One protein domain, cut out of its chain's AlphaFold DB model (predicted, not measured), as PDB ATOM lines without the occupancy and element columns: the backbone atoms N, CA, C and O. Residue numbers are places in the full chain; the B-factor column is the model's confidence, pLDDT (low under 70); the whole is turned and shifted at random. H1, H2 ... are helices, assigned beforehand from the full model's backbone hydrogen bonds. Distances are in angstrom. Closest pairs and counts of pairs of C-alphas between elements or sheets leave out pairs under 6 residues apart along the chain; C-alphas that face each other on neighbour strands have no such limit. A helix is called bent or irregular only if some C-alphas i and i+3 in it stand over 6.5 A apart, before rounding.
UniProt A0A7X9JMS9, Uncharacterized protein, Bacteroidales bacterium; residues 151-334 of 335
ATOM      1  N   ARG A 151       4.166  55.168-126.532       74.81
ATOM      2  CA  ARG A 151       3.786  53.970-127.292       74.81
ATOM      3  C   ARG A 151       5.020  53.262-127.831       74.81
ATOM      4  O   ARG A 151       5.119  52.046-127.716       74.81
ATOM      5  N   GLU A 152       5.982  54.031-128.331       76.25
ATOM      6  CA  GLU A 152       7.269  53.512-128.794       76.25
ATOM      7  C   GLU A 152       8.031  52.837-127.657       76.25
ATOM      8  O   GLU A 152       8.554  51.746-127.840       76.25
ATOM      9  N   LEU A 153       8.013  53.421-126.455       80.00
ATOM     10  CA  LEU A 153       8.656  52.827-125.279       80.00
ATOM     11  C   LEU A 153       8.025  51.497-124.858       80.00
ATOM     12  O   LEU A 153       8.741  50.586-124.453       80.00
ATOM     13  N   LEU A 154       6.701  51.360-124.966       79.94
ATOM     14  CA  LEU A 154       6.029  50.098-124.663       79.94
ATOM     15  C   LEU A 154       6.301  49.025-125.723       79.94
ATOM     16  O   LEU A 154       6.539  47.872-125.371       79.94
ATOM     17  N   VAL A 155       6.279  49.388-127.008       81.06
ATOM     18  CA  VAL A 155       6.633  48.449-128.082       81.06
ATOM     19  C   VAL A 155       8.096  48.027-127.942       81.06
ATOM     20  O   VAL A 155       8.372  46.831-127.977       81.06
ATOM     21  N   LYS A 156       9.007  48.968-127.648       82.75
ATOM     22  CA  LYS A 156      10.413  48.682-127.324       82.75
ATOM     23  C   LYS A 156      10.521  47.681-126.188       82.75
ATOM     24  O   LYS A 156      11.214  46.680-126.320       82.75
ATOM     25  N   HIS A 157       9.810  47.928-125.093       87.06
ATOM     26  CA  HIS A 157       9.803  47.044-123.936       87.06
ATOM     27  C   HIS A 157       9.353  45.614-124.293       87.06
ATOM     28  O   HIS A 157      10.005  44.653-123.895       87.06
ATOM     29  N   LEU A 158       8.281  45.466-125.080       88.25
ATOM     30  CA  LEU A 158       7.780  44.160-125.520       88.25
ATOM     31  C   LEU A 158       8.739  43.457-126.486       88.25
ATOM     32  O   LEU A 158       9.066  42.291-126.277       88.25
ATOM     33  N   LEU A 159       9.206  44.150-127.525       90.12
ATOM     34  CA  LEU A 159      10.100  43.565-128.527       90.12
ATOM     35  C   LEU A 159      11.487  43.258-127.958       90.12
ATOM     36  O   LEU A 159      12.149  42.341-128.430       90.12
ATOM     37  N   ARG A 160      11.912  43.924-126.880       92.44
ATOM     38  CA  ARG A 160      13.168  43.573-126.213       92.44
ATOM     39  C   ARG A 160      13.125  42.196-125.548       92.44
ATOM     40  O   ARG A 160      14.125  41.491-125.588       92.44
ATOM     41  N   PHE A 161      11.969  41.743-125.048       95.62
ATOM     42  CA  PHE A 161      11.818  40.340-124.627       95.62
ATOM     43  C   PHE A 161      11.996  39.356-125.782       95.62
ATOM     44  O   PHE A 161      12.474  38.248-125.553       95.62
ATOM     45  N   ARG A 162      11.606  39.736-127.004       95.94
ATOM     46  CA  ARG A 162      11.833  38.909-128.186       95.94
ATOM     47  C   ARG A 162      13.320  38.857-128.514       95.94
ATOM     48  O   ARG A 162      13.879  37.770-128.562       95.94
ATOM     49  N   ASN A 163      13.935  40.017-128.723       95.12
ATOM     50  CA  ASN A 163      15.299  40.121-129.240       95.12
ATOM     51  C   ASN A 163      16.297  39.451-128.288       95.12
ATOM     52  O   ASN A 163      16.974  38.500-128.669       95.12
ATOM     53  N   GLU A 164      16.300  39.859-127.015       95.81
ATOM     54  CA  GLU A 164      17.159  39.235-126.000       95.81
ATOM     55  C   GLU A 164      16.747  37.782-125.753       95.81
ATOM     56  O   GLU A 164      17.586  36.925-125.509       95.81
ATOM     57  N   GLY A 165      15.451  37.472-125.859       97.25
ATOM     58  CA  GLY A 165      14.944  36.119-125.681       97.25
ATOM     59  C   GLY A 165      15.467  35.124-126.711       97.25
ATOM     60  O   GLY A 165      15.726  33.980-126.354       97.25
ATOM     61  N   ILE A 166      15.630  35.536-127.970       98.00
ATOM     62  CA  ILE A 166      16.228  34.697-129.016       98.00
ATOM     63  C   ILE A 166      17.723  34.521-128.745       98.00
ATOM     64  O   ILE A 166      18.204  33.387-128.752       98.00
ATOM     65  N   ALA A 167      18.434  35.617-128.472       96.44
ATOM     66  CA  ALA A 167      19.874  35.601-128.221       96.44
ATOM     67  C   ALA A 167      20.254  34.769-126.980       96.44
ATOM     68  O   ALA A 167      21.245  34.041-126.979       96.44
ATOM     69  N   GLU A 168      19.405  34.770-125.954       95.75
ATOM     70  CA  GLU A 168      19.625  34.024-124.712       95.75
ATOM     71  C   GLU A 168      19.244  32.541-124.770       95.75
ATOM     72  O   GLU A 168      19.568  31.790-123.846       95.75
ATOM     73  N   LEU A 169      18.575  32.065-125.829       95.75
ATOM     74  CA  LEU A 169      18.207  30.645-125.922       95.75
ATOM     75  C   LEU A 169      19.433  29.736-125.836       95.75
ATOM     76  O   LEU A 169      19.383  28.714-125.150       95.75
ATOM     77  N   PHE A 170      20.528  30.105-126.507       95.12
ATOM     78  CA  PHE A 170      21.755  29.314-126.477       95.12
ATOM     79  C   PHE A 170      22.294  29.206-125.049       95.12
ATOM     80  O   PHE A 170      22.500  28.099-124.548       95.12
ATOM     81  N   TYR A 171      22.437  30.343-124.366       92.50
ATOM     82  CA  TYR A 171      22.909  30.402-122.988       92.50
ATOM     83  C   TYR A 171      22.008  29.604-122.038       92.50
ATOM     84  O   TYR A 171      22.490  28.727-121.320       92.50
ATOM     85  N   ILE A 172      20.691  29.825-122.052       92.81
ATOM     86  CA  ILE A 172      19.772  29.166-121.110       92.81
ATOM     87  C   ILE A 172      19.750  27.640-121.288       92.81
ATOM     88  O   ILE A 172      19.633  26.918-120.293       92.81
ATOM     89  N   LEU A 173      19.892  27.144-122.519       93.50
ATOM     90  CA  LEU A 173      19.891  25.709-122.825       93.50
ATOM     91  C   LEU A 173      21.237  25.017-122.545       93.50
ATOM     92  O   LEU A 173      21.288  23.785-122.495       93.50
ATOM     93  N   ARG A 174      22.313  25.788-122.339       90.19
ATOM     94  CA  ARG A 174      23.654  25.297-121.979       90.19
ATOM     95  C   ARG A 174      23.978  25.489-120.498       90.19
ATOM     96  O   ARG A 174      24.596  24.628-119.894       90.19
ATOM     97  N   ASN A 175      23.560  26.603-119.911       71.88
ATOM     98  CA  ASN A 175      24.053  27.068-118.616       71.88
ATOM     99  C   ASN A 175      22.950  27.420-117.606       71.88
ATOM    100  O   ASN A 175      23.213  27.889-116.504       71.88
ATOM    101  N   GLN A 176      21.705  27.070-117.933       71.06
ATOM    102  CA  GLN A 176      20.573  27.040-117.011       71.06
ATOM    103  C   GLN A 176      20.150  28.427-116.479       71.06
ATOM    104  O   GLN A 176      20.638  28.921-115.465       71.06
ATOM    105  N   GLY A 177      19.108  29.006-117.078       75.50
ATOM    106  CA  GLY A 177      18.492  30.246-116.587       75.50
ATOM    107  C   GLY A 177      17.971  30.166-115.141       75.50
ATOM    108  O   GLY A 177      17.681  29.087-114.613       75.50
ATOM    109  N   SER A 178      17.820  31.324-114.492       86.50
ATOM    110  CA  SER A 178      17.310  31.438-113.114       86.50
ATOM    111  C   SER A 178      15.824  31.074-112.985       86.50
ATOM    112  O   SER A 178      15.394  30.576-111.944       86.50
ATOM    113  N   ILE A 179      15.040  31.269-114.050       92.56
ATOM    114  CA  ILE A 179      13.626  30.894-114.129       92.56
ATOM    115  C   ILE A 179      13.502  29.495-114.734       92.56
ATOM    116  O   ILE A 179      13.850  29.274-115.892       92.56
ATOM    117  N   LYS A 180      12.989  28.547-113.940       93.12
ATOM    118  CA  LYS A 180      12.966  27.114-114.279       93.12
ATOM    119  C   LYS A 180      11.655  26.616-114.891       93.12
ATOM    120  O   LYS A 180      11.619  25.491-115.375       93.12
ATOM    121  N   THR A 181      10.577  27.399-114.856       94.00
ATOM    122  CA  THR A 181       9.285  26.968-115.411       94.00
ATOM    123  C   THR A 181       8.561  28.093-116.137       94.00
ATOM    124  O   THR A 181       8.745  29.275-115.830       94.00
ATOM    125  N   ILE A 182       7.685  27.705-117.067       94.19
ATOM    126  CA  ILE A 182       6.839  28.633-117.816       94.19
ATOM    127  C   ILE A 182       5.860  29.375-116.897       94.19
ATOM    128  O   ILE A 182       5.614  30.557-117.096       94.19
ATOM    129  N   GLU A 183       5.345  28.740-115.843       95.38
ATOM    130  CA  GLU A 183       4.439  29.386-114.886       95.38
ATOM    131  C   GLU A 183       5.151  30.503-114.120       95.38
ATOM    132  O   GLU A 183       4.609  31.601-113.982       95.38
ATOM    133  N   ALA A 184       6.385  30.258-113.670       96.06
ATOM    134  CA  ALA A 184       7.198  31.280-113.019       96.06
ATOM    135  C   ALA A 184       7.521  32.437-113.979       96.06
ATOM    136  O   ALA A 184       7.436  33.601-113.585       96.06
ATOM    137  N   ALA A 185       7.825  32.123-115.244       96.38
ATOM    138  CA  ALA A 185       8.044  33.118-116.288       96.38
ATOM    139  C   ALA A 185       6.792  33.983-116.526       96.38
ATOM    140  O   ALA A 185       6.893  35.207-116.528       96.38
ATOM    141  N   ARG A 186       5.604  33.371-116.642       95.50
ATOM    142  CA  ARG A 186       4.322  34.082-116.810       95.50
ATOM    143  C   ARG A 186       4.015  35.005-115.631       95.50
ATOM    144  O   ARG A 186       3.649  36.157-115.844       95.50
ATOM    145  N   ILE A 187       4.204  34.535-114.394       94.88
ATOM    146  CA  ILE A 187       4.001  35.358-113.189       94.88
ATOM    147  C   ILE A 187       4.925  36.578-113.220       94.88
ATOM    148  O   ILE A 187       4.456  37.705-113.074       94.88
ATOM    149  N   LYS A 188       6.224  36.370-113.464       95.62
ATOM    150  CA  LYS A 188       7.213  37.454-113.495       95.62
ATOM    151  C   LYS A 188       6.974  38.438-114.639       95.62
ATOM    152  O   LYS A 188       7.111  39.641-114.437       95.62
ATOM    153  N   PHE A 189       6.573  37.942-115.807       94.06
ATOM    154  CA  PHE A 189       6.190  38.783-116.935       94.06
ATOM    155  C   PHE A 189       4.983  39.655-116.583       94.06
ATOM    156  O   PHE A 189       5.021  40.866-116.785       94.06
ATOM    157  N   LYS A 190       3.947  39.068-115.971       91.12
ATOM    158  CA  LYS A 190       2.765  39.812-115.530       91.12
ATOM    159  C   LYS A 190       3.113  40.875-114.483       91.12
ATOM    160  O   LYS A 190       2.684  42.013-114.628       91.12
ATOM    161  N   GLU A 191       3.900  40.539-113.459       92.56
ATOM    162  CA  GLU A 191       4.356  41.494-112.432       92.56
ATOM    163  C   GLU A 191       5.124  42.674-113.049       92.56
ATOM    164  O   GLU A 191       4.922  43.837-112.678       92.56
ATOM    165  N   ASN A 192       5.997  42.382-114.015       91.81
ATOM    166  CA  ASN A 192       6.745  43.400-114.736       91.81
ATOM    167  C   ASN A 192       5.812  44.291-115.563       91.81
ATOM    168  O   ASN A 192       5.877  45.514-115.451       91.81
ATOM    169  N   PHE A 193       4.886  43.693-116.309       87.38
ATOM    170  CA  PHE A 193       3.926  44.431-117.120       87.38
ATOM    171  C   PHE A 193       2.986  45.295-116.264       87.38
ATOM    172  O   PHE A 193       2.780  46.471-116.565       87.38
ATOM    173  N   ASP A 194       2.479  44.766-115.148       87.06
ATOM    174  CA  ASP A 194       1.675  45.519-114.177       87.06
ATOM    175  C   ASP A 194       2.462  46.731-113.646       87.06
ATOM    176  O   ASP A 194       1.923  47.837-113.546       87.06
ATOM    177  N   THR A 195       3.762  46.566-113.374       89.56
ATOM    178  CA  THR A 195       4.637  47.674-112.960       89.56
ATOM    179  C   THR A 195       4.716  48.747-114.047       89.56
ATOM    180  O   THR A 195       4.450  49.919-113.768       89.56
ATOM    181  N   ILE A 196       4.977  48.354-115.298       86.56
ATOM    182  CA  ILE A 196       5.024  49.252-116.465       86.56
ATOM    183  C   ILE A 196       3.712  50.038-116.627       86.56
ATOM    184  O   ILE A 196       3.731  51.248-116.870       86.56
ATOM    185  N   VAL A 197       2.557  49.398-116.417       81.38
ATOM    186  CA  VAL A 197       1.232  50.043-116.488       81.38
ATOM    187  C   VAL A 197       1.067  51.148-115.435       81.38
ATOM    188  O   VAL A 197       0.353  52.135-115.676       81.38
ATOM    189  N   THR A 198       1.698  51.006-114.266       85.62
ATOM    190  CA  THR A 198       1.581  51.950-113.139       85.62
ATOM    191  C   THR A 198       2.552  53.127-113.189       85.62
ATOM    192  O   THR A 198       2.373  54.081-112.429       85.62
ATOM    193  N   LEU A 199       3.533  53.111-114.099       87.81
ATOM    194  CA  LEU A 199       4.518  54.184-114.216       87.81
ATOM    195  C   LEU A 199       3.864  55.554-114.504       87.81
ATOM    196  O   LEU A 199       2.806  55.635-115.146       87.81
ATOM    197  N   PRO A 200       4.481  56.662-114.047       86.88
ATOM    198  CA  PRO A 200       3.928  58.010-114.158       86.88
ATOM    199  C   PRO A 200       4.109  58.605-115.566       86.88
ATOM    200  O   PRO A 200       4.687  59.673-115.746       86.88
ATOM    201  N   TRP A 201       3.558  57.944-116.583       82.38
ATOM    202  CA  TRP A 201       3.698  58.288-118.002       82.38
ATOM    203  C   TRP A 201       3.281  59.719-118.379       82.38
ATOM    204  O   TRP A 201       3.710  60.229-119.408       82.38
ATOM    205  N   LYS A 202       2.451  60.385-117.564       81.81
ATOM    206  CA  LYS A 202       2.018  61.778-117.781       81.81
ATOM    207  C   LYS A 202       3.061  62.819-117.351       81.81
ATOM    208  O   LYS A 202       2.950  63.975-117.749       81.81
ATOM    209  N   GLU A 203       4.052  62.441-116.551       84.81
ATOM    210  CA  GLU A 203       5.071  63.348-116.020       84.81
ATOM    211  C   GLU A 203       6.280  63.412-116.973       84.81
ATOM    212  O   GLU A 203       7.158  62.552-116.935       84.81
ATOM    213  N   ILE A 204       6.341  64.432-117.841       77.06
ATOM    214  CA  ILE A 204       7.389  64.563-118.879       77.06
ATOM    215  C   ILE A 204       8.818  64.523-118.310       77.06
ATOM    216  O   ILE A 204       9.712  63.925-118.902       77.06
ATOM    217  N   ASN A 205       9.028  65.107-117.131       82.50
ATOM    218  CA  ASN A 205      10.314  65.135-116.432       82.50
ATOM    219  C   ASN A 205      10.771  63.753-115.937       82.50
ATOM    220  O   ASN A 205      11.938  63.604-115.585       82.50
ATOM    221  N   LYS A 206       9.884  62.750-115.920       85.69
ATOM    222  CA  LYS A 206      10.202  61.368-115.537       85.69
ATOM    223  C   LYS A 206      10.444  60.439-116.727       85.69
ATOM    224  O   LYS A 206      10.866  59.309-116.512       85.69
ATOM    225  N   ILE A 207      10.225  60.880-117.969       82.44
ATOM    226  CA  ILE A 207      10.335  59.997-119.145       82.44
ATOM    227  C   ILE A 207      11.735  59.397-119.290       82.44
ATOM    228  O   ILE A 207      11.842  58.204-119.552       82.44
ATOM    229  N   ASN A 208      12.801  60.162-119.044       82.94
ATOM    230  CA  ASN A 208      14.164  59.624-119.109       82.94
ATOM    231  C   ASN A 208      14.429  58.559-118.033       82.94
ATOM    232  O   ASN A 208      15.031  57.537-118.334       82.94
ATOM    233  N   GLN A 209      13.910  58.747-116.816       86.75
ATOM    234  CA  GLN A 209      14.010  57.744-115.747       86.75
ATOM    235  C   GLN A 209      13.226  56.473-116.100       86.75
ATOM    236  O   GLN A 209      13.660  55.366-115.807       86.75
ATOM    237  N   ILE A 210      12.069  56.623-116.753       86.75
ATOM    238  CA  ILE A 210      11.276  55.486-117.232       86.75
ATOM    239  C   ILE A 210      12.002  54.746-118.363       86.75
ATOM    240  O   ILE A 210      12.014  53.518-118.362       86.75
ATOM    241  N   LYS A 211      12.626  55.470-119.303       85.06
ATOM    242  CA  LYS A 211      13.463  54.880-120.360       85.06
ATOM    243  C   LYS A 211      14.585  54.046-119.761       85.06
ATOM    244  O   LYS A 211      14.707  52.884-120.107       85.06
ATOM    245  N   GLU A 212      15.332  54.614-118.821       86.81
ATOM    246  CA  GLU A 212      16.417  53.924-118.125       86.81
ATOM    247  C   GLU A 212      15.916  52.686-117.364       86.81
ATOM    248  O   GLU A 212      16.515  51.619-117.451       86.81
ATOM    249  N   TYR A 213      14.769  52.786-116.682       87.94
ATOM    250  CA  TYR A 213      14.137  51.641-116.021       87.94
ATOM    251  C   TYR A 213      13.785  50.514-117.004       87.94
ATOM    252  O   TYR A 213      14.033  49.343-116.718       87.94
ATOM    253  N   ILE A 214      13.210  50.858-118.159       87.75
ATOM    254  CA  ILE A 214      12.919  49.893-119.226       87.75
ATOM    255  C   ILE A 214      14.225  49.328-119.775       87.75
ATOM    256  O   ILE A 214      14.317  48.122-119.983       87.75
ATOM    257  N   ASP A 215      15.235  50.161-119.994       85.06
ATOM    258  CA  ASP A 215      16.457  49.744-120.664       85.06
ATOM    259  C   ASP A 215      17.354  48.852-119.801       85.06
ATOM    260  O   ASP A 215      18.029  47.981-120.348       85.06
ATOM    261  N   ASN A 216      17.282  48.999-118.477       86.25
ATOM    262  CA  ASN A 216      18.055  48.226-117.503       86.25
ATOM    263  C   ASN A 216      17.297  47.008-116.943       86.25
ATOM    264  O   ASN A 216      17.695  46.422-115.933       86.25
ATOM    265  N   ASN A 217      16.174  46.623-117.551       89.62
ATOM    266  CA  ASN A 217      15.368  45.510-117.064       89.62
ATOM    267  C   ASN A 217      16.014  44.153-117.402       89.62
ATOM    268  O   ASN A 217      15.934  43.664-118.524       89.62
ATOM    269  N   SER A 218      16.588  43.489-116.399       89.25
ATOM    270  CA  SER A 218      17.240  42.181-116.558       89.25
ATOM    271  C   SER A 218      16.287  41.022-116.892       89.25
ATOM    272  O   SER A 218      16.734  39.919-117.217       89.25
ATOM    273  N   LEU A 219      14.968  41.234-116.833       93.81
ATOM    274  CA  LEU A 219      13.990  40.194-117.152       93.81
ATOM    275  C   LEU A 219      13.971  39.819-118.635       93.81
ATOM    276  O   LEU A 219      13.534  38.712-118.952       93.81
ATOM    277  N   TYR A 220      14.475  40.674-119.532       95.12
ATOM    278  CA  TYR A 220      14.576  40.335-120.953       95.12
ATOM    279  C   TYR A 220      15.389  39.060-121.166       95.12
ATOM    280  O   TYR A 220      14.942  38.164-121.874       95.12
ATOM    281  N   TYR A 221      16.503  38.929-120.445       93.31
ATOM    282  CA  TYR A 221      17.411  37.796-120.578       93.31
ATOM    283  C   TYR A 221      16.888  36.522-119.901       93.31
ATOM    284  O   TYR A 221      17.144  35.408-120.338       93.31
ATOM    285  N   THR A 222      16.117  36.666-118.817       92.88
ATOM    286  CA  THR A 222      15.697  35.522-117.983       92.88
ATOM    287  C   THR A 222      14.296  35.001-118.298       92.88
ATOM    288  O   THR A 222      14.017  33.823-118.070       92.88
ATOM    289  N   ILE A 223      13.409  35.853-118.817       95.88
ATOM    290  CA  ILE A 223      12.039  35.492-119.205       95.88
ATOM    291  C   ILE A 223      11.893  35.442-120.730       95.88
ATOM    292  O   ILE A 223      11.150  34.598-121.224       95.88
ATOM    293  N   GLY A 224      12.608  36.287-121.484       96.81
ATOM    294  CA  GLY A 224      12.530  36.338-122.949       96.81
ATOM    295  C   GLY A 224      12.591  34.962-123.623       96.81
ATOM    296  O   GLY A 224      11.693  34.652-124.409       96.81
ATOM    297  N   PRO A 225      13.530  34.071-123.248       96.69
ATOM    298  CA  PRO A 225      13.608  32.730-123.831       96.69
ATOM    299  C   PRO A 225      12.335  31.897-123.624       96.69
ATOM    300  O   PRO A 225      11.920  31.166-124.520       96.69
ATOM    301  N   TRP A 226      11.647  32.049-122.488       97.31
ATOM    302  CA  TRP A 226      10.360  31.388-122.246       97.31
ATOM    303  C   TRP A 226       9.237  31.938-123.132       97.31
ATOM    304  O   TRP A 226       8.409  31.157-123.604       97.31
ATOM    305  N   LEU A 227       9.217  33.252-123.394       97.38
ATOM    306  CA  LEU A 227       8.257  33.849-124.331       97.38
ATOM    307  C   LEU A 227       8.511  33.350-125.759       97.38
ATOM    308  O   LEU A 227       7.559  33.055-126.479       97.38
ATOM    309  N   ILE A 228       9.778  33.207-126.158       98.12
ATOM    310  CA  ILE A 228      10.143  32.657-127.469       98.12
ATOM    311  C   ILE A 228       9.748  31.187-127.587       98.12
ATOM    312  O   ILE A 228       9.120  30.810-128.574       98.12
ATOM    313  N   LEU A 229      10.031  30.357-126.580       97.38
ATOM    314  CA  LEU A 229       9.594  28.957-126.572       97.38
ATOM    315  C   LEU A 229       8.068  28.838-126.693       97.38
ATOM    316  O   LEU A 229       7.576  27.996-127.446       97.38
ATOM    317  N   HIS A 230       7.315  29.708-126.017       97.75
ATOM    318  CA  HIS A 230       5.859  29.790-126.173       97.75
ATOM    319  C   HIS A 230       5.455  30.201-127.588       97.75
ATOM    320  O   HIS A 230       4.608  29.549-128.190       97.75
ATOM    321  N   ALA A 231       6.089  31.223-128.164       97.50
ATOM    322  CA  ALA A 231       5.802  31.642-129.532       97.50
ATOM    323  C   ALA A 231       6.081  30.529-130.554       97.50
ATOM    324  O   ALA A 231       5.254  30.274-131.432       97.50
ATOM    325  N   ILE A 232       7.189  29.801-130.401       97.88
ATOM    326  CA  ILE A 232       7.491  28.629-131.226       97.88
ATOM    327  C   ILE A 232       6.402  27.572-131.051       97.88
ATOM    328  O   ILE A 232       5.917  27.039-132.046       97.88
ATOM    329  N   TYR A 233       5.983  27.283-129.815       97.31
ATOM    330  CA  TYR A 233       4.947  26.287-129.539       97.31
ATOM    331  C   TYR A 233       3.642  26.587-130.288       97.31
ATOM    332  O   TYR A 233       3.081  25.692-130.923       97.31
ATOM    333  N   ILE A 234       3.182  27.839-130.233       96.75
ATOM    334  CA  ILE A 234       1.937  28.285-130.874       96.75
ATOM    335  C   ILE A 234       1.999  28.130-132.399       96.75
ATOM    336  O   ILE A 234       1.026  27.694-133.014       96.75
ATOM    337  N   ASN A 235       3.146  28.435-133.009       96.25
ATOM    338  CA  ASN A 235       3.292  28.474-134.469       96.25
ATOM    339  C   ASN A 235       3.862  27.187-135.080       96.25
ATOM    340  O   ASN A 235       3.963  27.081-136.301       96.25
ATOM    341  N   SER A 236       4.236  26.205-134.261       96.38
ATOM    342  CA  SER A 236       4.832  24.955-134.732       96.38
ATOM    343  C   SER A 236       3.809  23.847-134.924       96.38
ATOM    344  O   SER A 236       2.756  23.807-134.287       96.38
ATOM    345  N   ASP A 237       4.165  22.873-135.756       95.06
ATOM    346  CA  ASP A 237       3.469  21.596-135.847       95.06
ATOM    347  C   ASP A 237       3.722  20.703-134.610       95.06
ATOM    348  O   ASP A 237       4.241  21.127-133.575       95.06
ATOM    349  N   LYS A 238       3.321  19.429-134.689       96.25
ATOM    350  CA  LYS A 238       3.502  18.481-133.583       96.25
ATOM    351  C   LYS A 238       4.979  18.269-133.224       96.25
ATOM    352  O   LYS A 238       5.274  18.101-132.041       96.25
ATOM    353  N   GLU A 239       5.875  18.242-134.205       96.00
ATOM    354  CA  GLU A 239       7.298  17.980-133.984       96.00
ATOM    355  C   GLU A 239       7.965  19.181-133.319       96.00
ATOM    356  O   GLU A 239       8.600  19.015-132.275       96.00
ATOM    357  N   GLY A 240       7.718  20.396-133.816       96.00
ATOM    358  CA  GLY A 240       8.229  21.613-133.180       96.00
ATOM    359  C   GLY A 240       7.677  21.817-131.763       96.00
ATOM    360  O   GLY A 240       8.426  22.151-130.846       96.00
ATOM    361  N   ARG A 241       6.398  21.491-131.515       97.06
ATOM    362  CA  ARG A 241       5.838  21.499-130.147       97.06
ATOM    363  C   ARG A 241       6.507  20.480-129.227       97.06
ATOM    364  O   ARG A 241       6.695  20.755-128.043       97.06
ATOM    365  N   ASN A 242       6.863  19.300-129.732       97.62
ATOM    366  CA  ASN A 242       7.611  18.315-128.948       97.62
ATOM    367  C   ASN A 242       9.028  18.806-128.630       97.62
ATOM    368  O   ASN A 242       9.474  18.628-127.498       97.62
ATOM    369  N   LEU A 243       9.694  19.466-129.583       98.00
ATOM    370  CA  LEU A 243      11.004  20.074-129.360       98.00
ATOM    371  C   LEU A 243      10.941  21.140-128.258       98.00
ATOM    372  O   LEU A 243      11.741  21.092-127.330       98.00
ATOM    373  N   VAL A 244       9.944  22.032-128.284       97.50
ATOM    374  CA  VAL A 244       9.737  23.024-127.211       97.50
ATOM    375  C   VAL A 244       9.564  22.354-125.848       97.50
ATOM    376  O   VAL A 244      10.197  22.772-124.881       97.50
ATOM    377  N   ARG A 245       8.740  21.300-125.753       96.81
ATOM    378  CA  ARG A 245       8.553  20.569-124.486       96.81
ATOM    379  C   ARG A 245       9.866  19.952-123.998       96.81
ATOM    380  O   ARG A 245      10.183  20.100-122.822       96.81
ATOM    381  N   LYS A 246      10.657  19.351-124.896       96.88
ATOM    382  CA  LYS A 246      11.996  18.828-124.575       96.88
ATOM    383  C   LYS A 246      12.896  19.940-124.021       96.88
ATOM    384  O   LYS A 246      13.503  19.764-122.969       96.88
ATOM    385  N   MET A 247      12.943  21.104-124.672       96.75
ATOM    386  CA  MET A 247      13.752  22.243-124.212       96.75
ATOM    387  C   MET A 247      13.293  22.762-122.841       96.75
ATOM    388  O   MET A 247      14.117  22.982-121.957       96.75
ATOM    389  N   ALA A 248      11.982  22.882-122.618       95.25
ATOM    390  CA  ALA A 248      11.429  23.275-121.323       95.25
ATOM    391  C   ALA A 248      11.798  22.285-120.199       95.25
ATOM    392  O   ALA A 248      12.086  22.709-119.079       95.25
ATOM    393  N   GLU A 249      11.829  20.979-120.485       95.12
ATOM    394  CA  GLU A 249      12.283  19.954-119.537       95.12
ATOM    395  C   GLU A 249      13.771  20.097-119.193       95.12
ATOM    396  O   GLU A 249      14.123  20.003-118.015       95.12
ATOM    397  N   HIS A 250      14.629  20.381-120.178       95.31
ATOM    398  CA  HIS A 250      16.050  20.661-119.945       95.31
ATOM    399  C   HIS A 250      16.246  21.861-119.008       95.31
ATOM    400  O   HIS A 250      16.930  21.751-117.988       95.31
ATOM    401  N   ILE A 251      15.563  22.980-119.282       94.50
ATOM    402  CA  ILE A 251      15.650  24.183-118.440       94.50
ATOM    403  C   ILE A 251      15.156  23.886-117.021       94.50
ATOM    404  O   ILE A 251      15.821  24.243-116.046       94.50
ATOM    405  N   LYS A 252      14.014  23.196-116.896       93.62
ATOM    406  CA  LYS A 252      13.414  22.827-115.607       93.62
ATOM    407  C   LYS A 252      14.327  21.947-114.762       93.62
ATOM    408  O   LYS A 252      14.448  22.174-113.561       93.62
ATOM    409  N   ASN A 253      14.949  20.949-115.382       92.44
ATOM    410  CA  ASN A 253      15.807  19.990-114.693       92.44
ATOM    411  C   ASN A 253      17.232  20.515-114.475       92.44
ATOM    412  O   ASN A 253      18.000  19.875-113.761       92.44
ATOM    413  N   GLY A 254      17.588  21.657-115.073       90.00
ATOM    414  CA  GLY A 254      18.958  22.161-115.055       90.00
ATOM    415  C   GLY A 254      19.911  21.214-115.782       90.00
ATOM    416  O   GLY A 254      20.993  20.928-115.282       90.00
ATOM    417  N   SER A 255      19.498  20.675-116.928       91.94
ATOM    418  CA  SER A 255      20.345  19.827-117.768       91.94
ATOM    419  C   SER A 255      20.647  20.507-119.095       91.94
ATOM    420  O   SER A 255      19.792  21.182-119.664       91.94
ATOM    421  N   GLU A 256      21.858  20.298-119.611       93.50
ATOM    422  CA  GLU A 256      22.225  20.785-120.941       93.50
ATOM    423  C   GLU A 256      21.390  20.088-122.017       93.50
ATOM    424  O   GLU A 256      21.198  18.867-121.971       93.50
ATOM    425  N   ALA A 257      20.901  20.858-122.988       94.56
ATOM    426  CA  ALA A 257      20.303  20.311-124.197       94.56
ATOM    427  C   ALA A 257      21.382  19.888-125.208       94.56
ATOM    428  O   ALA A 257      22.500  20.414-125.229       94.56
ATOM    429  N   GLU A 258      21.042  18.932-126.075       95.00
ATOM    430  CA  GLU A 258      21.924  18.510-127.164       95.00
ATOM    431  C   GLU A 258      22.092  19.641-128.184       95.00
ATOM    432  O   GLU A 258      21.123  20.298-128.563       95.00
ATOM    433  N   MET A 259      23.315  19.841-128.685       94.75
ATOM    434  CA  MET A 259      23.618  20.939-129.614       94.75
ATOM    435  C   MET A 259      22.721  20.923-130.861       94.75
ATOM    436  O   MET A 259      22.294  21.972-131.331       94.75
ATOM    437  N   THR A 260      22.382  19.739-131.378       96.25
ATOM    438  CA  THR A 260      21.470  19.591-132.522       96.25
ATOM    439  C   THR A 260      20.086  20.165-132.240       96.25
ATOM    440  O   THR A 260      19.521  20.837-133.099       96.25
ATOM    441  N   ASP A 261      19.559  19.957-131.036       97.25
ATOM    442  CA  ASP A 261      18.255  20.482-130.643       97.25
ATOM    443  C   ASP A 261      18.302  21.984-130.387       97.25
ATOM    444  O   ASP A 261      17.376  22.692-130.781       97.25
ATOM    445  N   ILE A 262      19.392  22.472-129.783       97.25
ATOM    446  CA  ILE A 262      19.635  23.907-129.593       97.25
ATOM    447  C   ILE A 262      19.640  24.611-130.956       97.25
ATOM    448  O   ILE A 262      18.962  25.621-131.138       97.25
ATOM    449  N   MET A 263      20.332  24.058-131.955       97.44
ATOM    450  CA  MET A 263      20.340  24.634-133.303       97.44
ATOM    451  C   MET A 263      18.951  24.614-133.945       97.44
ATOM    452  O   MET A 263      18.544  25.599-134.557       97.44
ATOM    453  N   LEU A 264      18.191  23.526-133.790       97.81
ATOM    454  CA  LEU A 264      16.833  23.440-134.333       97.81
ATOM    455  C   LEU A 264      15.880  24.443-133.676       97.81
ATOM    456  O   LEU A 264      15.124  25.109-134.385       97.81
ATOM    457  N   ILE A 265      15.915  24.587-132.348       98.19
ATOM    458  CA  ILE A 265      15.011  25.506-131.651       98.19
ATOM    459  C   ILE A 265      15.369  26.964-131.932       98.19
ATOM    460  O   ILE A 265      14.468  27.764-132.166       98.19
ATOM    461  N   ILE A 266      16.659  27.306-132.006       98.38
ATOM    462  CA  ILE A 266      17.096  28.652-132.391       98.38
ATOM    463  C   ILE A 266      16.704  28.947-133.841       98.38
ATOM    464  O   ILE A 266      16.211  30.032-134.140       98.38
ATOM    465  N   LYS A 267      16.844  27.978-134.752       97.50
ATOM    466  CA  LYS A 267      16.392  28.140-136.138       97.50
ATOM    467  C   LYS A 267      14.896  28.445-136.216       97.50
ATOM    468  O   LYS A 267      14.510  29.305-136.998       97.50
ATOM    469  N   LEU A 268      14.067  27.778-135.409       98.19
ATOM    470  CA  LEU A 268      12.639  28.098-135.298       98.19
ATOM    471  C   LEU A 268      12.421  29.484-134.676       98.19
ATOM    472  O   LEU A 268      11.607  30.249-135.184       98.19
ATOM    473  N   ALA A 269      13.170  29.833-133.630       98.25
ATOM    474  CA  ALA A 269      13.097  31.135-132.971       98.25
ATOM    475  C   ALA A 269      13.345  32.298-133.944       98.25
ATOM    476  O   ALA A 269      12.572  33.251-133.968       98.25
ATOM    477  N   LEU A 270      14.358  32.175-134.806       97.31
ATOM    478  CA  LEU A 270      14.703  33.171-135.827       97.31
ATOM    479  C   LEU A 270      13.609  33.357-136.899       97.31
ATOM    480  O   LEU A 270      13.630  34.348-137.622       97.31
ATOM    481  N   THR A 271      12.637  32.439-137.009       96.50
ATOM    482  CA  THR A 271      11.462  32.618-137.889       96.50
ATOM    483  C   THR A 271      10.329  33.409-137.241       96.50
ATOM    484  O   THR A 271       9.399  33.820-137.934       96.50
ATOM    485  N   ILE A 272      10.382  33.628-135.924       97.00
ATOM    486  CA  ILE A 272       9.370  34.392-135.199       97.00
ATOM    487  C   ILE A 272       9.664  35.879-135.396       97.00
ATOM    488  O   ILE A 272      10.501  36.452-134.697       97.00
ATOM    489  N   ASP A 273       8.975  36.513-136.340       93.94
ATOM    490  CA  ASP A 273       9.046  37.964-136.529       93.94
ATOM    491  C   ASP A 273       8.359  38.744-135.387       93.94
ATOM    492  O   ASP A 273       7.714  38.174-134.496       93.94
ATOM    493  N   ASN A 274       8.506  40.070-135.399       90.81
ATOM    494  CA  ASN A 274       7.951  40.955-134.372       90.81
ATOM    495  C   ASN A 274       6.423  40.821-134.211       90.81
ATOM    496  O   ASN A 274       5.910  40.818-133.087       90.81
ATOM    497  N   TYR A 275       5.688  40.673-135.317       87.81
ATOM    498  CA  TYR A 275       4.226  40.543-135.312       87.81
ATOM    499  C   TYR A 275       3.775  39.185-134.766       87.81
ATOM    500  O   TYR A 275       2.869  39.104-133.932       87.81
ATOM    501  N   THR A 276       4.428  38.116-135.215       92.56
ATOM    502  CA  THR A 276       4.181  36.734-134.808       92.56
ATOM    503  C   THR A 276       4.471  36.567-133.328       92.56
ATOM    504  O   THR A 276       3.645  35.998-132.614       92.56
ATOM    505  N   PHE A 277       5.586  37.116-132.834       94.00
ATOM    506  CA  PHE A 277       5.916  37.119-131.411       94.00
ATOM    507  C   PHE A 277       4.780  37.719-130.579       94.00
ATOM    508  O   PHE A 277       4.229  37.063-129.693       94.00
ATOM    509  N   ILE A 278       4.389  38.946-130.922       88.12
ATOM    510  CA  ILE A 278       3.355  39.708-130.227       88.12
ATOM    511  C   ILE A 278       2.018  38.969-130.202       88.12
ATOM    512  O   ILE A 278       1.382  38.867-129.152       88.12
ATOM    513  N   LYS A 279       1.596  38.430-131.346       88.56
ATOM    514  CA  LYS A 279       0.367  37.647-131.435       88.56
ATOM    515  C   LYS A 279       0.442  36.433-130.507       88.56
ATOM    516  O   LYS A 279      -0.461  36.201-129.707       88.56
ATOM    517  N   SER A 280       1.549  35.703-130.561       93.62
ATOM    518  CA  SER A 280       1.687  34.416-129.878       93.62
ATOM    519  C   SER A 280       1.693  34.529-128.358       93.62
ATOM    520  O   SER A 280       1.128  33.673-127.685       93.62
ATOM    521  N   ILE A 281       2.281  35.589-127.793       92.50
ATOM    522  CA  ILE A 281       2.302  35.781-126.330       92.50
ATOM    523  C   ILE A 281       0.910  36.084-125.750       92.50
ATOM    524  O   ILE A 281       0.703  35.926-124.545       92.50
ATOM    525  N   THR A 282      -0.046  36.468-126.606       90.75
ATOM    526  CA  THR A 282      -1.462  36.652-126.245       90.75
ATOM    527  C   THR A 282      -2.337  35.432-126.510       90.75
ATOM    528  O   THR A 282      -3.487  35.399-126.078       90.75
ATOM    529  N   GLU A 283      -1.812  34.415-127.194       92.50
ATOM    530  CA  GLU A 283      -2.549  33.190-127.485       92.50
ATOM    531  C   GLU A 283      -2.272  32.120-126.417       92.50
ATOM    532  O   GLU A 283      -1.126  31.955-125.975       92.50
ATOM    533  N   PRO A 284      -3.309  31.386-125.972       92.81
ATOM    534  CA  PRO A 284      -3.137  30.328-124.990       92.81
ATOM    535  C   PRO A 284      -2.395  29.129-125.588       92.81
ATOM    536  O   PRO A 284      -2.668  28.712-126.715       92.81
ATOM    537  N   ALA A 285      -1.488  28.538-124.807       90.62
ATOM    538  CA  ALA A 285      -0.882  27.252-125.148       90.62
ATOM    539  C   ALA A 285      -1.856  26.088-124.852       90.62
ATOM    540  O   ALA A 285      -3.033  26.286-124.559       90.62
ATOM    541  N   GLU A 286      -1.381  24.842-124.927       86.81
ATOM    542  CA  GLU A 286      -2.199  23.641-124.659       86.81
ATOM    543  C   GLU A 286      -2.739  23.556-123.226       86.81
ATOM    544  O   GLU A 286      -3.769  22.928-122.996       86.81
ATOM    545  N   ASP A 287      -2.091  24.230-122.278       89.38
ATOM    546  CA  ASP A 287      -2.597  24.400-120.914       89.38
ATOM    547  C   ASP A 287      -3.745  25.423-120.809       89.38
ATOM    548  O   ASP A 287      -4.315  25.600-119.735       89.38
ATOM    549  N   GLY A 288      -4.103  26.078-121.916       91.75
ATOM    550  CA  GLY A 288      -5.148  27.092-121.983       91.75
ATOM    551  C   GLY A 288      -4.713  28.467-121.476       91.75
ATOM    552  O   GLY A 288      -5.576  29.320-121.290       91.75
ATOM    553  N   ILE A 289      -3.414  28.696-121.240       92.25
ATOM    554  CA  ILE A 289      -2.906  29.914-120.596       92.25
ATOM    555  C   ILE A 289      -1.968  30.679-121.545       92.25
ATOM    556  O   ILE A 289      -0.993  30.132-122.070       92.25
ATOM    557  N   ALA A 290      -2.252  31.964-121.764       92.12
ATOM    558  CA  ALA A 290      -1.376  32.889-122.491       92.12
ATOM    559  C   ALA A 290      -0.286  33.476-121.571       92.12
ATOM    560  O   ALA A 290      -0.351  33.347-120.347       92.12
ATOM    561  N   PHE A 291       0.724  34.149-122.131       90.31
ATOM    562  CA  PHE A 291       1.665  34.930-121.311       90.31
ATOM    563  C   PHE A 291       1.024  36.204-120.770       90.31
ATOM    564  O   PHE A 291       1.298  36.611-119.639       90.31
ATOM    565  N   ILE A 292       0.152  36.815-121.567       87.94
ATOM    566  CA  ILE A 292      -0.620  37.989-121.186       87.94
ATOM    567  C   ILE A 292      -1.942  38.018-121.949       87.94
ATOM    568  O   ILE A 292      -1.980  37.817-123.157       87.94
ATOM    569  N   GLU A 293      -3.035  38.282-121.239       84.69
ATOM    570  CA  GLU A 293      -4.352  38.461-121.856       84.69
ATOM    571  C   GLU A 293      -4.351  39.660-122.809       84.69
ATOM    572  O   GLU A 293      -3.786  40.718-122.495       84.69
ATOM    573  N   LYS A 294      -5.040  39.528-123.946       81.06
ATOM    574  CA  LYS A 294      -5.120  40.591-124.954       81.06
ATOM    575  C   LYS A 294      -5.653  41.892-124.348       81.06
ATOM    576  O   LYS A 294      -5.101  42.961-124.599       81.06
ATOM    577  N   GLU A 295      -6.650  41.800-123.472       79.19
ATOM    578  CA  GLU A 295      -7.294  42.931-122.805       79.19
ATOM    579  C   GLU A 295      -6.322  43.742-121.939       79.19
ATOM    580  O   GLU A 295      -6.481  44.960-121.822       79.19
ATOM    581  N   HIS A 296      -5.302  43.108-121.347       77.69
ATOM    582  CA  HIS A 296      -4.286  43.829-120.575       77.69
ATOM    583  C   HIS A 296      -3.428  44.718-121.478       77.69
ATOM    584  O   HIS A 296      -3.158  45.869-121.119       77.69
ATOM    585  N   ILE A 297      -3.056  44.227-122.665       74.88
ATOM    586  CA  ILE A 297      -2.315  45.033-123.639       74.88
ATOM    587  C   ILE A 297      -3.216  46.129-124.215       74.88
ATOM    588  O   ILE A 297      -2.816  47.292-124.236       74.88
ATOM    589  N   THR A 298      -4.456  45.800-124.593       72.69
ATOM    590  CA  THR A 298      -5.439  46.766-125.114       72.69
ATOM    591  C   THR A 298      -5.723  47.895-124.116       72.69
ATOM    592  O   THR A 298      -5.751  49.067-124.489       72.69
ATOM    593  N   SER A 299      -5.908  47.574-122.832       72.94
ATOM    594  CA  SER A 299      -6.180  48.557-121.774       72.94
ATOM    595  C   SER A 299      -5.016  49.529-121.587       72.94
ATOM    596  O   SER A 299      -5.205  50.752-121.539       72.94
ATOM    597  N   LEU A 300      -3.786  49.003-121.558       71.50
ATOM    598  CA  LEU A 300      -2.591  49.835-121.534       71.50
ATOM    599  C   LEU A 300      -2.519  50.699-122.797       71.50
ATOM    600  O   LEU A 300      -2.303  51.907-122.700       71.50
ATOM    601  N   ALA A 301      -2.789  50.115-123.963       68.75
ATOM    602  CA  ALA A 301      -2.732  50.820-125.227       68.75
ATOM    603  C   ALA A 301      -3.688  52.026-125.281       68.75
ATOM    604  O   ALA A 301      -3.295  53.145-125.626       68.75
ATOM    605  N   GLN A 302      -4.930  51.829-124.839       71.94
ATOM    606  CA  GLN A 302      -5.937  52.883-124.722       71.94
ATOM    607  C   GLN A 302      -5.523  53.970-123.726       71.94
ATOM    608  O   GLN A 302      -5.638  55.161-124.031       71.94
ATOM    609  N   LYS A 303      -4.998  53.586-122.555       72.19
ATOM    610  CA  LYS A 303      -4.492  54.534-121.551       72.19
ATOM    611  C   LYS A 303      -3.381  55.404-122.138       72.19
ATOM    612  O   LYS A 303      -3.411  56.624-121.966       72.19
ATOM    613  N   LEU A 304      -2.436  54.804-122.856       68.69
ATOM    614  CA  LEU A 304      -1.291  55.503-123.439       68.69
ATOM    615  C   LEU A 304      -1.668  56.397-124.623       68.69
ATOM    616  O   LEU A 304      -1.099  57.475-124.756       68.69
ATOM    617  N   ASN A 305      -2.689  56.045-125.409       66.06
ATOM    618  CA  ASN A 305      -3.212  56.913-126.475       66.06
ATOM    619  C   ASN A 305      -3.707  58.283-125.972       66.06
ATOM    620  O   ASN A 305      -3.784  59.241-126.745       66.06
ATOM    621  N   THR A 306      -4.020  58.403-124.677       67.56
ATOM    622  CA  THR A 306      -4.402  59.682-124.052       67.56
ATOM    623  C   THR A 306      -3.208  60.540-123.622       67.56
ATOM    624  O   THR A 306      -3.385  61.701-123.252       67.56
ATOM    625  N   ILE A 307      -1.992  59.993-123.669       67.94
ATOM    626  CA  ILE A 307      -0.760  60.636-123.216       67.94
ATOM    627  C   ILE A 307       0.025  61.071-124.451       67.94
ATOM    628  O   ILE A 307       0.768  60.298-125.046       67.94
ATOM    629  N   LYS A 308      -0.157  62.331-124.856       59.06
ATOM    630  CA  LYS A 308       0.597  62.936-125.960       59.06
ATOM    631  C   LYS A 308       1.618  63.916-125.405       59.06
ATOM    632  O   LYS A 308       1.273  65.051-125.079       59.06
ATOM    633  N   HIS A 309       2.872  63.487-125.312       64.06
ATOM    634  CA  HIS A 309       3.981  64.420-125.125       64.06
ATOM    635  C   HIS A 309       4.264  65.129-126.445       64.06
ATOM    636  O   HIS A 309       4.163  64.528-127.516       64.06
ATOM    637  N   LYS A 310       4.584  66.427-126.390       58.22
ATOM    638  CA  LYS A 310       4.967  67.174-127.592       58.22
ATOM    639  C   LYS A 310       6.221  66.516-128.174       58.22
ATOM    640  O   LYS A 310       7.202  66.337-127.454       58.22
ATOM    641  N   ARG A 311       6.161  66.140-129.453       59.16
ATOM    642  CA  ARG A 311       7.291  65.526-130.155       59.16
ATOM    643  C   ARG A 311       8.487  66.474-130.123       59.16
ATOM    644  O   ARG A 311       8.329  67.684-130.293       59.16
ATOM    645  N   ILE A 312       9.666  65.907-129.890       58.84
ATOM    646  CA  ILE A 312      10.940  66.611-130.078       58.84
ATOM    647  C   ILE A 312      11.327  66.579-131.568       58.84
ATOM    648  O   ILE A 312      11.939  67.522-132.059       58.84
ATOM    649  N   ILE A 313      10.898  65.543-132.298       59.00
ATOM    650  CA  ILE A 313      11.139  65.369-133.735       59.00
ATOM    651  C   ILE A 313      10.116  66.196-134.539       59.00
ATOM    652  O   ILE A 313       8.919  66.128-134.231       59.00
ATOM    653  N   PRO A 314      10.547  66.983-135.545       59.47
ATOM    654  CA  PRO A 314       9.642  67.729-136.415       59.47
ATOM    655  C   PRO A 314       8.686  66.809-137.185       59.47
ATOM    656  O   PRO A 314       9.106  65.807-137.754       59.47
ATOM    657  N   ASP A 315       7.415  67.200-137.314       58.81
ATOM    658  CA  ASP A 315       6.421  66.448-138.104       58.81
ATOM    659  C   ASP A 315       6.765  66.362-139.608       58.81
ATOM    660  O   ASP A 315       6.122  65.620-140.344       58.81
ATOM    661  N   SER A 316       7.772  67.106-140.074       61.81
ATOM    662  CA  SER A 316       8.293  67.061-141.444       61.81
ATOM    663  C   SER A 316       9.271  65.911-141.710       61.81
ATOM    664  O   SER A 316       9.687  65.748-142.854       61.81
ATOM    665  N   ASP A 317       9.664  65.144-140.692       65.75
ATOM    666  CA  ASP A 317      10.551  63.990-140.853       65.75
ATOM    667  C   ASP A 317       9.776  62.803-141.459       65.75
ATOM    668  O   ASP A 317       9.018  62.101-140.784       65.75
ATOM    669  N   SER A 318       9.868  62.638-142.780       66.44
ATOM    670  CA  SER A 318       9.083  61.646-143.524       66.44
ATOM    671  C   SER A 318       9.468  60.204-143.205       66.44
ATOM    672  O   SER A 318       8.598  59.337-143.252       66.44
ATOM    673  N   GLU A 319      10.736  59.950-142.886       65.81
ATOM    674  CA  GLU A 319      11.247  58.613-142.576       65.81
ATOM    675  C   GLU A 319      10.715  58.158-141.215       65.81
ATOM    676  O   GLU A 319      10.022  57.140-141.127       65.81
ATOM    677  N   TYR A 320      10.851  59.016-140.199       64.06
ATOM    678  CA  TYR A 320      10.279  58.769-138.876       64.06
ATOM    679  C   TYR A 320       8.754  58.594-138.912       64.06
ATOM    680  O   TYR A 320       8.191  57.748-138.218       64.06
ATOM    681  N   ASN A 321       8.038  59.373-139.728       64.38
ATOM    682  CA  ASN A 321       6.583  59.239-139.829       64.38
ATOM    683  C   ASN A 321       6.145  57.888-140.428       64.38
ATOM    684  O   ASN A 321       5.100  57.365-140.030       64.38
ATOM    685  N   ILE A 322       6.921  57.313-141.354       67.25
ATOM    686  CA  ILE A 322       6.667  55.973-141.906       67.25
ATOM    687  C   ILE A 322       6.909  54.908-140.831       67.25
ATOM    688  O   ILE A 322       6.074  54.019-140.652       67.25
ATOM    689  N   GLU A 323       8.003  55.016-140.080       64.81
ATOM    690  CA  GLU A 323       8.317  54.100-138.977       64.81
ATOM    691  C   GLU A 323       7.277  54.181-137.854       64.81
ATOM    692  O   GLU A 323       6.763  53.159-137.395       64.81
ATOM    693  N   ASN A 324       6.857  55.390-137.478       62.53
ATOM    694  CA  ASN A 324       5.803  55.594-136.487       62.53
ATOM    695  C   ASN A 324       4.458  55.028-136.975       62.53
ATOM    696  O   ASN A 324       3.693  54.483-136.186       62.53
ATOM    697  N   ALA A 325       4.159  55.071-138.277       63.31
ATOM    698  CA  ALA A 325       2.969  54.406-138.812       63.31
ATOM    699  C   ALA A 325       3.042  52.874-138.669       63.31
ATOM    700  O   ALA A 325       2.032  52.254-138.334       63.31
ATOM    701  N   LYS A 326       4.219  52.257-138.853       65.75
ATOM    702  CA  LYS A 326       4.428  50.821-138.581       65.75
ATOM    703  C   LYS A 326       4.261  50.502-137.095       65.75
ATOM    704  O   LYS A 326       3.537  49.568-136.764       65.75
ATOM    705  N   LEU A 327       4.840  51.320-136.212       64.94
ATOM    706  CA  LEU A 327       4.688  51.229-134.752       64.94
ATOM    707  C   LEU A 327       3.226  51.339-134.324       64.94
ATOM    708  O   LEU A 327       2.738  50.522-133.551       64.94
ATOM    709  N   VAL A 328       2.503  52.324-134.858       61.31
ATOM    710  CA  VAL A 328       1.073  52.510-134.615       61.31
ATOM    711  C   VAL A 328       0.271  51.342-135.176       61.31
ATOM    712  O   VAL A 328      -0.683  50.938-134.534       61.31
ATOM    713  N   ASN A 329       0.643  50.749-136.310       65.69
ATOM    714  CA  ASN A 329      -0.034  49.561-136.835       65.69
ATOM    715  C   ASN A 329       0.222  48.312-135.983       65.69
ATOM    716  O   ASN A 329      -0.723  47.579-135.701       65.69
ATOM    717  N   LEU A 330       1.458  48.098-135.525       66.38
ATOM    718  CA  LEU A 330       1.787  47.036-134.573       66.38
ATOM    719  C   LEU A 330       1.030  47.242-133.256       66.38
ATOM    720  O   LEU A 330       0.500  46.302-132.679       66.38
ATOM    721  N   PHE A 331       0.907  48.492-132.815       63.12
ATOM    722  CA  PHE A 331       0.155  48.845-131.624       63.12
ATOM    723  C   PHE A 331      -1.364  48.703-131.804       63.12
ATOM    724  O   PHE A 331      -2.065  48.227-130.916       63.12
ATOM    725  N   ASN A 332      -1.887  49.088-132.965       61.03
ATOM    726  CA  ASN A 332      -3.295  48.956-133.326       61.03
ATOM    727  C   ASN A 332      -3.690  47.495-133.531       61.03
ATOM    728  O   ASN A 332      -4.868  47.195-133.430       61.03
ATOM    729  N   TYR A 333      -2.747  46.578-133.759       59.06
ATOM    730  CA  TYR A 333      -3.021  45.141-133.674       59.06
ATOM    731  C   TYR A 333      -3.576  44.740-132.289       59.06
ATOM    732  O   TYR A 333      -4.327  43.767-132.165       59.06
ATOM    733  N   PHE A 334      -3.239  45.508-131.245       53.09
ATOM    734  CA  PHE A 334      -3.760  45.332-129.891       53.09
ATOM    735  C   PHE A 334      -5.066  46.086-129.605       53.09
ATOM    736  O   PHE A 334      -5.656  45.833-128.554       53.09
TER     737      PHE A 334
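AT A GLANCE: This is residues 151 to 334 of the 335 residues of an uncharacterized protein of Bacteroidales bacterium (UniProt A0A7X9JMS9). A long kinked helix, H1, runs through the middle of an elongated helical body, and H4 crosses it about perpendicular near the centre. H5, H6 and H7 gather round H4 on H1, with H5 near the last residues of H1, while H3, H8 and H9 meet H1 near its first residues; H2 runs along one side and packs on H4. The printed part has 184 residues with nine named helices, H1 to H9 in order along the chain, and no named strand; the class is all helix. It is compact, with a radius of gyration of the C-alphas of 17.4 A, and spans 51 by 28 by 28 A.

IN THESE COORDINATES: H1, residues 151 to 175, is the longest helix at 34.8 A; its C-alpha 151 is at (3.786, 53.970, -127.292). It has a kink of 53 degrees near residue 168 and is only just irregular, C-alphas 167 and 170 being 6.8 A apart. H4, residues 219 to 235, is 23.5 A long, has a kink of 27 degrees near residue 226 and is only just irregular, with C-alphas 222 and 225 6.8 A apart. H3, residues 204 to 215, measures 17.5 A and is irregular, with C-alphas 205 and 208 7.2 A apart. H2, residues 182 to 198, measures 24.4 A and H5, residues 238 to 253, measures 22.6 A. H6 holds residues 259 to 269, H7 residues 274 to 281 and H8 residues 294 to 305. H9, residues 318 to 332, is 20.5 A long and ends at C-alpha 332, (-3.295, 48.956, -133.326).

HOW THE PARTS SIT: H1 is the hub, touching seven helices. H4 touches it about perpendicular at 88 degrees, the closest C-alphas, of Gly 165 and Gly 224, being 3.7 A apart. H4 and H5 form a helical hairpin at a shallow tilt of 27 degrees, closest at C-alphas of Tyr 233 and Arg 241, 4.9 A. H6 touches H1 by residues 166 to 173 of H1 alone, opposite ways at a shallow tilt of 12 degrees; C-alphas of Ile 166 and Ala 269 are closest, 6.2 A. H7 touches H4, closest at C-alphas of Ala 231 and Ser 280, 5.0 A. H2 touches H4 at a steep tilt of 64 degrees, closest at C-alphas of Ala 185 and Ile 223, 5.5 A, and H1 and H2 are near each other. H3 touches H1 with residues 211 to 215 alone, closest at C-alphas of His 157 and Ile 214, 6.3 A. H9 touches H1 with residues 327 to 331 alone, closest at C-alphas of Glu 152 and Leu 327, 6.9 A. H8 only just touches H1, with 3 pairs of C-alphas within 8 A, closest at those of Arg 151 and Leu 304, 6.6 A. Every O i to N i+4 pair is within hydrogen-bond range in H2, H5, H6, H7, H8 and H9; the counts are 17 of 21 in H1, 6 of 8 in H3 and 11 of 13 in H4.

THE WHOLE: The two C-alphas farthest apart, of Asn 253 and Ser 316, are 54.7 A apart. The printed part has no cut. The links H7 to H8 and H8 to H9 are long, 12 residues each, and residues 314 to 320, of which 318 to 320 belong to H9, stand free. The mean pLDDT of the printed part is 85.9; residue 301 and residues 304 to 334 are under 70.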